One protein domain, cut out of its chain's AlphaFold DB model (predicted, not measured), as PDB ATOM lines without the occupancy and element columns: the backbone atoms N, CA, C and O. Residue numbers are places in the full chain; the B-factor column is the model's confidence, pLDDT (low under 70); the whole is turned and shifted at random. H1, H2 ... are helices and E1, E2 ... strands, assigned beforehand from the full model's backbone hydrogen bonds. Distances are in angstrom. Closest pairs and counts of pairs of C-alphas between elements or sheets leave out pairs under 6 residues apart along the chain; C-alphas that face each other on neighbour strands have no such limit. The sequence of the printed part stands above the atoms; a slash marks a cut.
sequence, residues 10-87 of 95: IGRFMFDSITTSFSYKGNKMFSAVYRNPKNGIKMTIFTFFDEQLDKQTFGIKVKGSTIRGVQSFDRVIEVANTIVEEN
ATOM      1  N   ILE A  10      19.990 -44.009 -41.249       90.19
ATOM      2  CA  ILE A  10      21.114 -43.555 -40.416       90.19
ATOM      3  C   ILE A  10      20.524 -42.868 -39.188       90.19
ATOM      4  O   ILE A  10      19.876 -41.828 -39.319       90.19
ATOM      5  N   GLY A  11      20.715 -43.452 -38.004       88.38
ATOM      6  CA  GLY A  11      20.078 -42.983 -36.774       88.38
ATOM      7  C   GLY A  11      18.573 -42.733 -36.960       88.38
ATOM      8  O   GLY A  11      17.825 -43.625 -37.359       88.38
ATOM      9  N   ARG A  12      18.127 -41.494 -36.706       87.94
ATOM     10  CA  ARG A  12      16.726 -41.053 -36.878       87.94
ATOM     11  C   ARG A  12      16.381 -40.582 -38.300       87.94
ATOM     12  O   ARG A  12      15.277 -40.095 -38.516       87.94
ATOM     13  N   PHE A  13      17.292 -40.687 -39.263       90.38
ATOM     14  CA  PHE A  13      17.060 -40.271 -40.643       90.38
ATOM     15  C   PHE A  13      16.807 -41.470 -41.560       90.38
ATOM     16  O   PHE A  13      17.508 -42.480 -41.506       90.38
ATOM     17  N   MET A  14      15.839 -41.327 -42.461       92.75
ATOM     18  CA  MET A  14      15.525 -42.313 -43.493       92.75
ATOM     19  C   MET A  14      16.096 -41.872 -44.833       92.75
ATOM     20  O   MET A  14      16.124 -40.678 -45.134       92.75
ATOM     21  N   PHE A  15      16.536 -42.829 -45.641       93.19
ATOM     22  CA  PHE A  15      16.963 -42.570 -47.007       93.19
ATOM     23  C   PHE A  15      15.817 -41.940 -47.817       93.19
ATOM     24  O   PHE A  15      14.712 -42.480 -47.852       93.19
ATOM     25  N   ASP A  16      16.092 -40.797 -48.449       92.31
ATOM     26  CA  ASP A  16      15.144 -40.046 -49.282       92.31
ATOM     27  C   ASP A  16      15.457 -40.307 -50.766       92.31
ATOM     28  O   ASP A  16      14.661 -40.896 -51.494       92.31
ATOM     29  N   SER A  17      16.654 -39.926 -51.227       91.06
ATOM     30  CA  SER A  17      17.034 -40.056 -52.642       91.06
ATOM     31  C   SER A  17      18.539 -39.921 -52.892       91.06
ATOM     32  O   SER A  17      19.301 -39.483 -52.030       91.06
ATOM     33  N   ILE A  18      18.971 -40.260 -54.111       87.69
ATOM     34  CA  ILE A  18      20.278 -39.869 -54.661       87.69
ATOM     35  C   ILE A  18      20.076 -38.601 -55.488       87.69
ATOM     36  O   ILE A  18      19.223 -38.578 -56.372       87.69
ATOM     37  N   THR A  19      20.851 -37.549 -55.222       74.06
ATOM     38  CA  THR A  19      20.663 -36.247 -55.889       74.06
ATOM     39  C   THR A  19      21.561 -36.070 -57.107       74.06
ATOM     40  O   THR A  19      21.185 -35.397 -58.063       74.06
ATOM     41  N   THR A  20      22.763 -36.650 -57.118       75.31
ATOM     42  CA  THR A  20      23.686 -36.511 -58.252       75.31
ATOM     43  C   THR A  20      24.596 -37.723 -58.350       75.31
ATOM     44  O   THR A  20      25.057 -38.226 -57.329       75.31
ATOM     45  N   SER A  21      24.889 -38.159 -59.576       80.19
ATOM     46  CA  SER A  21      26.026 -39.029 -59.865       80.19
ATOM     47  C   SER A  21      26.787 -38.498 -61.076       80.19
ATOM     48  O   SER A  21      26.254 -38.522 -62.183       80.19
ATOM     49  N   PHE A  22      28.010 -38.018 -60.882       86.06
ATOM     50  CA  PHE A  22      28.895 -37.585 -61.971       86.06
ATOM     51  C   PHE A  22      30.282 -38.195 -61.784       86.06
ATOM     52  O   PHE A  22      30.575 -38.734 -60.725       86.06
ATOM     53  N   SER A  23      31.140 -38.127 -62.797       88.75
ATOM     54  CA  SER A  23      32.516 -38.625 -62.705       88.75
ATOM     55  C   SER A  23      33.492 -37.453 -62.711       88.75
ATOM     56  O   SER A  23      33.367 -36.560 -63.544       88.75
ATOM     57  N   TYR A  24      34.476 -37.457 -61.813       89.50
ATOM     58  CA  TYR A  24      35.547 -36.458 -61.763       89.50
ATOM     59  C   TYR A  24      36.889 -37.133 -61.509       89.50
ATOM     60  O   TYR A  24      37.005 -37.943 -60.591       89.50
ATOM     61  N   LYS A  25      37.894 -36.835 -62.347       88.44
ATOM     62  CA  LYS A  25      39.219 -37.487 -62.317       88.44
ATOM     63  C   LYS A  25      39.127 -39.021 -62.206       88.44
ATOM     64  O   LYS A  25      39.775 -39.636 -61.369       88.44
ATOM     65  N   GLY A  26      38.239 -39.639 -62.989       85.69
ATOM     66  CA  GLY A  26      38.014 -41.093 -62.975       85.69
ATOM     67  C   GLY A  26      37.237 -41.640 -61.767       85.69
ATOM     68  O   GLY A  26      36.915 -42.824 -61.746       85.69
ATOM     69  N   ASN A  27      36.876 -40.801 -60.794       86.56
ATOM     70  CA  ASN A  27      36.141 -41.198 -59.598       86.56
ATOM     71  C   ASN A  27      34.650 -40.873 -59.746       86.56
ATOM     72  O   ASN A  27      34.282 -39.748 -60.094       86.56
ATOM     73  N   LYS A  28      33.778 -41.844 -59.456       86.69
ATOM     74  CA  LYS A  28      32.326 -41.631 -59.454       86.69
ATOM     75  C   LYS A  28      31.931 -40.890 -58.182       86.69
ATOM     76  O   LYS A  28      32.005 -41.437 -57.084       86.69
ATOM     77  N   MET A  29      31.492 -39.655 -58.349       89.44
ATOM     78  CA  MET A  29      30.956 -38.819 -57.294       89.44
ATOM     79  C   MET A  29      29.466 -39.082 -57.121       89.44
ATOM     80  O   MET A  29      28.748 -39.235 -58.110       89.44
ATOM     81  N   PHE A  30      28.992 -39.103 -55.881       90.75
ATOM     82  CA  PHE A  30      27.575 -39.197 -55.568       90.75
ATOM     83  C   PHE A  30      27.177 -38.315 -54.383       90.75
ATOM     84  O   PHE A  30      28.008 -37.905 -53.571       90.75
ATOM     85  N   SER A  31      25.876 -38.065 -54.271       92.62
ATOM     86  CA  SER A  31      25.248 -37.500 -53.080       92.62
ATOM     87  C   SER A  31      23.955 -38.245 -52.756       92.62
ATOM     88  O   SER A  31      23.137 -38.517 -53.635       92.62
ATOM     89  N   ALA A  32      23.785 -38.587 -51.484       93.25
ATOM     90  CA  ALA A  32      22.629 -39.262 -50.925       93.25
ATOM     91  C   ALA A  32      21.991 -38.367 -49.864       93.25
ATOM     92  O   ALA A  32      22.670 -37.877 -48.958       93.25
ATOM     93  N   VAL A  33      20.688 -38.150 -49.983       93.69
ATOM     94  CA  VAL A  33      19.899 -37.364 -49.040       93.69
ATOM     95  C   VAL A  33      19.145 -38.311 -48.128       93.69
ATOM     96  O   VAL A  33      18.491 -39.250 -48.574       93.69
ATOM     97  N   TYR A  34      19.223 -38.007 -46.845       93.31
ATOM     98  CA  TYR A  34      18.454 -38.612 -45.783       93.31
ATOM     99  C   TYR A  34      17.585 -37.541 -45.139       93.31
ATOM    100  O   TYR A  34      17.997 -36.385 -45.017       93.31
ATOM    101  N   ARG A  35      16.386 -37.918 -44.706       91.50
ATOM    102  CA  ARG A  35      15.416 -37.017 -44.092       91.50
ATOM    103  C   ARG A  35      14.980 -37.532 -42.730       91.50
ATOM    104  O   ARG A  35      14.654 -38.708 -42.586       91.50
ATOM    105  N   ASN A  36      14.944 -36.644 -41.743       89.50
ATOM    106  CA  ASN A  36      14.319 -36.933 -40.462       89.50
ATOM    107  C   ASN A  36      12.789 -36.930 -40.656       89.50
ATOM    108  O   ASN A  36      12.241 -35.906 -41.071       89.50
ATOM    109  N   PRO A  37      12.083 -38.041 -40.386       87.50
ATOM    110  CA  PRO A  37      10.639 -38.120 -40.577       87.50
ATOM    111  C   PRO A  37       9.845 -37.216 -39.632       87.50
ATOM    112  O   PRO A  37       8.696 -36.920 -39.935       87.50
ATOM    113  N   LYS A  38      10.420 -36.794 -38.499       86.00
ATOM    114  CA  LYS A  38       9.713 -35.993 -37.492       86.00
ATOM    115  C   LYS A  38       9.601 -34.519 -37.883       86.00
ATOM    116  O   LYS A  38       8.518 -33.965 -37.800       86.00
ATOM    117  N   ASN A  39      10.702 -33.913 -38.328       85.12
ATOM    118  CA  ASN A  39      10.794 -32.465 -38.587       85.12
ATOM    119  C   ASN A  39      11.260 -32.117 -40.013       85.12
ATOM    120  O   ASN A  39      11.470 -30.959 -40.360       85.12
ATOM    121  N   GLY A  40      11.470 -33.116 -40.875       87.44
ATOM    122  CA  GLY A  40      11.798 -32.901 -42.284       87.44
ATOM    123  C   GLY A  40      13.223 -32.416 -42.567       87.44
ATOM    124  O   GLY A  40      13.556 -32.195 -43.737       87.44
ATOM    125  N   ILE A  41      14.079 -32.285 -41.548       88.12
ATOM    126  CA  ILE A  41      15.480 -31.882 -41.716       88.12
ATOM    127  C   ILE A  41      16.197 -32.860 -42.640       88.12
ATOM    128  O   ILE A  41      16.008 -34.075 -42.562       88.12
ATOM    129  N   LYS A  42      17.051 -32.312 -43.509       91.00
ATOM    130  CA  LYS A  42      17.854 -33.078 -44.459       91.00
ATOM    131  C   LYS A  42      19.296 -33.201 -43.986       91.00
ATOM    132  O   LYS A  42      19.937 -32.205 -43.654       91.00
ATOM    133  N   MET A  43      19.802 -34.423 -44.051       92.19
ATOM    134  CA  MET A  43      21.216 -34.751 -43.982       92.19
ATOM    135  C   MET A  43      21.660 -35.234 -45.357       92.19
ATOM    136  O   MET A  43      21.011 -36.077 -45.969       92.19
ATOM    137  N   THR A  44      22.764 -34.708 -45.867       93.81
ATOM    138  CA  THR A  44      23.338 -35.151 -47.138       93.81
ATOM    139  C   THR A  44      24.694 -35.773 -46.886       93.81
ATOM    140  O   THR A  44      25.582 -35.103 -46.369       93.81
ATOM    141  N   ILE A  45      24.860 -37.024 -47.300       94.44
ATOM    142  CA  ILE A  45      26.166 -37.667 -47.419       94.44
ATOM    143  C   ILE A  45      26.595 -37.538 -48.867       94.44
ATOM    144  O   ILE A  45      25.828 -37.841 -49.776       94.44
ATOM    145  N   PHE A  46      27.808 -37.072 -49.100       94.50
ATOM    146  CA  PHE A  46      28.311 -36.868 -50.448       94.50
ATOM    147  C   PHE A  46      29.775 -37.250 -50.533       94.50
ATOM    148  O   PHE A  46      30.486 -37.291 -49.531       94.50
ATOM    149  N   THR A  47      30.235 -37.499 -51.745       93.81
ATOM    150  CA  THR A  47      31.660 -37.605 -52.035       93.81
ATOM    151  C   THR A  47      32.169 -36.323 -52.651       93.81
ATOM    152  O   THR A  47      31.452 -35.665 -53.407       93.81
ATOM    153  N   PHE A  48      33.430 -36.015 -52.404       91.56
ATOM    154  CA  PHE A  48      34.139 -34.969 -53.119       91.56
ATOM    155  C   PHE A  48      35.585 -35.400 -53.352       91.56
ATOM    156  O   PHE A  48      36.110 -36.274 -52.661       91.56
ATOM    157  N   PHE A  49      36.222 -34.811 -54.354       91.88
ATOM    158  CA  PHE A  49      37.632 -35.048 -54.612       91.88
ATOM    159  C   PHE A  49      38.460 -34.043 -53.817       91.88
ATOM    160  O   PHE A  49      38.294 -32.836 -53.991       91.88
ATOM    161  N   ASP A  50      39.310 -34.544 -52.928       91.00
ATOM    162  CA  ASP A  50      40.251 -33.728 -52.175       91.00
ATOM    163  C   ASP A  50      41.526 -33.565 -53.008       91.00
ATOM    164  O   ASP A  50      42.239 -34.536 -53.255       91.00
ATOM    165  N   GLU A  51      41.787 -32.345 -53.479       90.00
ATOM    166  CA  GLU A  51      42.951 -32.054 -54.323       90.00
ATOM    167  C   GLU A  51      44.271 -32.055 -53.551       90.00
ATOM    168  O   GLU A  51      45.310 -32.303 -54.154       90.00
ATOM    169  N   GLN A  52      44.249 -31.821 -52.235       90.50
ATOM    170  CA  GLN A  52      45.461 -31.869 -51.414       90.50
ATOM    171  C   GLN A  52      45.902 -33.312 -51.173       90.50
ATOM    172  O   GLN A  52      47.094 -33.601 -51.116       90.50
ATOM    173  N   LEU A  53      44.933 -34.219 -51.037       88.62
ATOM    174  CA  LEU A  53      45.173 -35.646 -50.812       88.62
ATOM    175  C   LEU A  53      45.162 -36.478 -52.105       88.62
ATOM    176  O   LEU A  53      45.364 -37.689 -52.033       88.62
ATOM    177  N   ASP A  54      44.871 -35.840 -53.243       90.75
ATOM    178  CA  ASP A  54      44.662 -36.438 -54.568       90.75
ATOM    179  C   ASP A  54      43.781 -37.701 -54.539       90.75
ATOM    180  O   ASP A  54      44.072 -38.727 -55.156       90.75
ATOM    181  N   LYS A  55      42.686 -37.656 -53.770       91.94
ATOM    182  CA  LYS A  55      41.798 -38.811 -53.582       91.94
ATOM    183  C   LYS A  55      40.341 -38.424 -53.381       91.94
ATOM    184  O   LYS A  55      40.010 -37.345 -52.888       91.94
ATOM    185  N   GLN A  56      39.447 -39.354 -53.709       91.75
ATOM    186  CA  GLN A  56      38.041 -39.249 -53.333       91.75
ATOM    187  C   GLN A  56      37.890 -39.393 -51.814       91.75
ATOM    188  O   GLN A  56      38.423 -40.318 -51.203       91.75
ATOM    189  N   THR A  57      37.132 -38.484 -51.213       94.81
ATOM    190  CA  THR A  57      36.741 -38.512 -49.803       94.81
ATOM    191  C   THR A  57      35.234 -38.286 -49.679       94.81
ATOM    192  O   THR A  57      34.523 -38.087 -50.671       94.81
ATOM    193  N   PHE A  58      34.732 -38.349 -48.453       95.38
ATOM    194  CA  PHE A  58      33.328 -38.210 -48.104       95.38
ATOM    195  C   PHE A  58      33.105 -36.968 -47.241       95.38
ATOM    196  O   PHE A  58      34.007 -36.461 -46.566       95.38
ATOM    197  N   GLY A  59      31.873 -36.482 -47.255       95.25
ATOM    198  CA  GLY A  59      31.425 -35.373 -46.436       95.25
ATOM    199  C   GLY A  59      29.966 -35.515 -46.033       95.25
ATOM    200  O   GLY A  59      29.205 -36.295 -46.613       95.25
ATOM    201  N   ILE A  60      29.597 -34.736 -45.022       94.62
ATOM    202  CA  ILE A  60      28.252 -34.670 -44.455       94.62
ATOM    203  C   ILE A  60      27.826 -33.212 -44.430       94.62
ATOM    204  O   ILE A  60      28.603 -32.341 -44.041       94.62
ATOM    205  N   LYS A  61      26.588 -32.940 -44.833       93.19
ATOM    206  CA  LYS A  61      25.958 -31.624 -44.725       93.19
ATOM    207  C   LYS A  61      24.637 -31.736 -43.970       93.19
ATOM    208  O   LYS A  61      23.785 -32.529 -44.364       93.19
ATOM    209  N   VAL A  62      24.453 -30.919 -42.935       89.06
ATOM    210  CA  VAL A  62      23.226 -30.831 -42.117       89.06
ATOM    211  C   VAL A  62      22.993 -29.367 -41.742       89.06
ATOM    212  O   VAL A  62      23.932 -28.703 -41.317       89.06
ATOM    213  N   LYS A  63      21.772 -28.837 -41.933       83.88
ATOM    214  CA  LYS A  63      21.383 -27.440 -41.602       83.88
ATOM    215  C   LYS A  63      22.425 -26.355 -41.993       83.88
ATOM    216  O   LYS A  63      22.661 -25.411 -41.256       83.88
ATOM    217  N   GLY A  64      23.075 -26.480 -43.154       79.81
ATOM    218  CA  GLY A  64      24.080 -25.509 -43.629       79.81
ATOM    219  C   GLY A  64      25.511 -25.752 -43.129       79.81
ATOM    220  O   GLY A  64      26.456 -25.367 -43.815       79.81
ATOM    221  N   SER A  65      25.685 -26.497 -42.038       86.94
ATOM    222  CA  SER A  65      26.983 -26.989 -41.571       86.94
ATOM    223  C   SER A  65      27.493 -28.118 -42.461       86.94
ATOM    224  O   SER A  65      26.716 -28.948 -42.942       86.94
ATOM    225  N   THR A  66      28.805 -28.148 -42.711       92.62
ATOM    226  CA  THR A  66      29.438 -29.140 -43.590       92.62
ATOM    227  C   THR A  66      30.721 -29.686 -42.968       92.62
ATOM    228  O   THR A  66      31.617 -28.916 -42.638       92.62
ATOM    229  N   ILE A  67      30.832 -31.013 -42.892       93.06
ATOM    230  CA  ILE A  67      32.059 -31.747 -42.563       93.06
ATOM    231  C   ILE A  67      32.599 -32.371 -43.853       93.06
ATOM    232  O   ILE A  67      31.840 -32.943 -44.637       93.06
ATOM    233  N   ARG A  68      33.907 -32.248 -44.089       93.38
ATOM    234  CA  ARG A  68      34.614 -32.757 -45.275       93.38
ATOM    235  C   ARG A  68      35.868 -33.530 -44.858       93.38
ATOM    236  O   ARG A  68      36.310 -33.421 -43.722       93.38
ATOM    237  N   GLY A  69      36.437 -34.289 -45.789       92.75
ATOM    238  CA  GLY A  69      37.716 -34.988 -45.641       92.75
ATOM    239  C   GLY A  69      37.610 -36.370 -44.995       92.75
ATOM    240  O   GLY A  69      38.624 -36.937 -44.594       92.75
ATOM    241  N   VAL A  70      36.405 -36.938 -44.882       94.62
ATOM    242  CA  VAL A  70      36.214 -38.256 -44.265       94.62
ATOM    243  C   VAL A  70      36.693 -39.336 -45.234       94.62
ATOM    244  O   VAL A  70      36.286 -39.361 -46.390       94.62
ATOM    245  N   GLN A  71      37.601 -40.212 -44.801       91.06
ATOM    246  CA  GLN A  71      38.376 -41.041 -45.736       91.06
ATOM    247  C   GLN A  71      37.664 -42.300 -46.248       91.06
ATOM    248  O   GLN A  71      38.097 -42.871 -47.244       91.06
ATOM    249  N   SER A  72      36.595 -42.744 -45.591       91.19
ATOM    250  CA  SER A  72      35.869 -43.952 -45.982       91.19
ATOM    251  C   SER A  72      34.368 -43.782 -45.819       91.19
ATOM    252  O   SER A  72      33.894 -42.908 -45.087       91.19
ATOM    253  N   PHE A  73      33.625 -44.644 -46.511       90.31
ATOM    254  CA  PHE A  73      32.176 -44.669 -46.413       90.31
ATOM    255  C   PHE A  73      31.721 -45.066 -45.001       90.31
ATOM    256  O   PHE A  73      30.944 -44.349 -44.384       90.31
ATOM    257  N   ASP A  74      32.280 -46.136 -44.437       91.75
ATOM    258  CA  ASP A  74      31.926 -46.582 -43.083       91.75
ATOM    259  C   ASP A  74      32.181 -45.479 -42.050       91.75
ATOM    260  O   ASP A  74      31.318 -45.178 -41.225       91.75
ATOM    261  N   ARG A  75      33.306 -44.760 -42.181       94.75
ATOM    262  CA  ARG A  75      33.615 -43.646 -41.284       94.75
ATOM    263  C   ARG A  75      32.647 -42.479 -41.452       94.75
ATOM    264  O   ARG A  75      32.330 -41.823 -40.467       94.75
ATOM    265  N   VAL A  76      32.163 -42.194 -42.664       94.50
ATOM    266  CA  VAL A  76      31.166 -41.127 -42.844       94.50
ATOM    267  C   VAL A  76      29.810 -41.516 -42.254       94.50
ATOM    268  O   VAL A  76      29.116 -40.652 -41.729       94.50
ATOM    269  N   ILE A  77      29.454 -42.803 -42.259       93.50
ATOM    270  CA  ILE A  77      28.261 -43.292 -41.558       93.50
ATOM    271  C   ILE A  77      28.421 -43.159 -40.039       93.50
ATOM    272  O   ILE A  77      27.500 -42.691 -39.374       93.50
ATOM    273  N   GLU A  78      29.587 -43.501 -39.490       94.06
ATOM    274  CA  GLU A  78      29.880 -43.298 -38.065       94.06
ATOM    275  C   GLU A  78      29.766 -41.826 -37.670       94.06
ATOM    276  O   GLU A  78      29.036 -41.503 -36.739       94.06
ATOM    277  N   VAL A  79      30.408 -40.919 -38.419       93.81
ATOM    278  CA  VAL A  79      30.317 -39.473 -38.157       93.81
ATOM    279  C   VAL A  79      28.865 -38.996 -38.247       93.81
ATOM    280  O   VAL A  79      28.444 -38.175 -37.438       93.81
ATOM    281  N   ALA A  80      28.079 -39.517 -39.193       91.62
ATOM    282  CA  ALA A  80      26.663 -39.183 -39.298       91.62
ATOM    283  C   ALA A  80      25.872 -39.620 -38.054       91.62
ATOM    284  O   ALA A  80      25.069 -38.837 -37.554       91.62
ATOM    285  N   ASN A  81      26.119 -40.822 -37.524       90.69
ATOM    286  CA  ASN A  81      25.489 -41.276 -36.283       90.69
ATOM    287  C   ASN A  81      25.934 -40.432 -35.080       90.69
ATOM    288  O   ASN A  81      25.079 -39.986 -34.323       90.69
ATOM    289  N   THR A  82      27.226 -40.116 -34.958       91.19
ATOM    290  CA  THR A  82      27.738 -39.252 -33.883       91.19
ATOM    291  C   THR A  82      27.110 -37.858 -33.921       91.19
ATOM    292  O   THR A  82      26.686 -37.362 -32.886       91.19
ATOM    293  N   ILE A  83      26.956 -37.243 -35.103       87.38
ATOM    294  CA  ILE A  83      26.254 -35.952 -35.225       87.38
ATOM    295  C   ILE A  83      24.833 -36.054 -34.664       87.38
ATOM    296  O   ILE A  83      24.393 -35.147 -33.960       87.38
ATOM    297  N   VAL A  84      24.114 -37.132 -34.987       85.44
ATOM    298  CA  VAL A  84      22.737 -37.356 -34.527       85.44
ATOM    299  C   VAL A  84      22.677 -37.573 -33.015       85.44
ATOM    300  O   VAL A  84      21.750 -37.077 -32.385       85.44
ATOM    301  N   GLU A  85      23.640 -38.292 -32.440       85.19
ATOM    302  CA  GLU A  85      23.717 -38.571 -31.002       85.19
ATOM    303  C   GLU A  85      24.104 -37.334 -30.182       85.19
ATOM    304  O   GLU A  85      23.470 -37.041 -29.173       85.19
ATOM    305  N   GLU A  86      25.117 -36.585 -30.618       85.19
ATOM    306  CA  GLU A  86      25.644 -35.433 -29.874       85.19
ATOM    307  C   GLU A  86      24.754 -34.192 -29.974       85.19
ATOM    308  O   GLU A  86      24.859 -33.276 -29.160       85.19
ATOM    309  N   ASN A  87      23.879 -34.133 -30.978       75.19
ATOM    310  CA  ASN A  87      23.099 -32.942 -31.273       75.19
ATOM    311  C   ASN A  87      21.614 -33.274 -31.386       75.19
ATOM    312  O   ASN A  87      20.989 -33.082 -32.435       75.19
TER     313      ASN A  87
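This is residues 10 to 87 of the 95 residues of an uncharacterized protein of Flavobacteriaceae bacterium UJ101 (UniProt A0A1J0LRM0). One twisted sheet of five strands, E1 to E5, forms a wall, with the helix H1 packed over one face and the other face bare. The strands follow each other side by side as a meander, each the antiparallel neighbour of the one before, and H1 comes last, making two layers. The class is mixed, helices and strands, over 78 printed residues. The whole is compact, with a radius of gyration of the C-alphas of 12.6 A, and elongated, spanning 39 by 23 by 21 A.

Find C-alpha 13 at (17.060, -40.271, -40.643), where E1, residues 13 to 24, begins; it is 28.3 A long and bends by 65 degrees at residue 16. E2 is residues 27 to 35, 26.2 A; E3 is residues 42 to 50, 23.7 A; E4 is residues 55 to 62, 23.2 A; E5 is residues 65 to 70, 14.8 A. H1, residues 73 to 86, runs 20.0 A to C-alpha 86 at (25.644, -35.433, -29.874).

Start at the inner strands E3 and E4, an antiparallel hairpin at 157 degrees, where N 46 and O 59 are 3.0 A apart. On the other side of E3, look for E2, antiparallel at 165 degrees, with N 32 and O 45 at 2.8 A. The edge strand E1 pairs with E2 at 160 degrees, with N 19 and O 31 at 2.9 A. At the other edge, E5 pairs with E4 at 156 degrees, with N 60 and O 67 at 2.9 A. H1 is on the sheet; its closest C-alphas to E4 are Val 76 and Phe 58, 6.4 A apart. In H1 every O i to N i+4 pair is within hydrogen-bond range. E1 and E5 are apart.

The two C-alphas farthest apart, those of Lys 38 and Asp 54, are 38.9 A apart. The printed part has no cut and no long link. Mean pLDDT of the printed part is 89.8, and no printed residue is under 70.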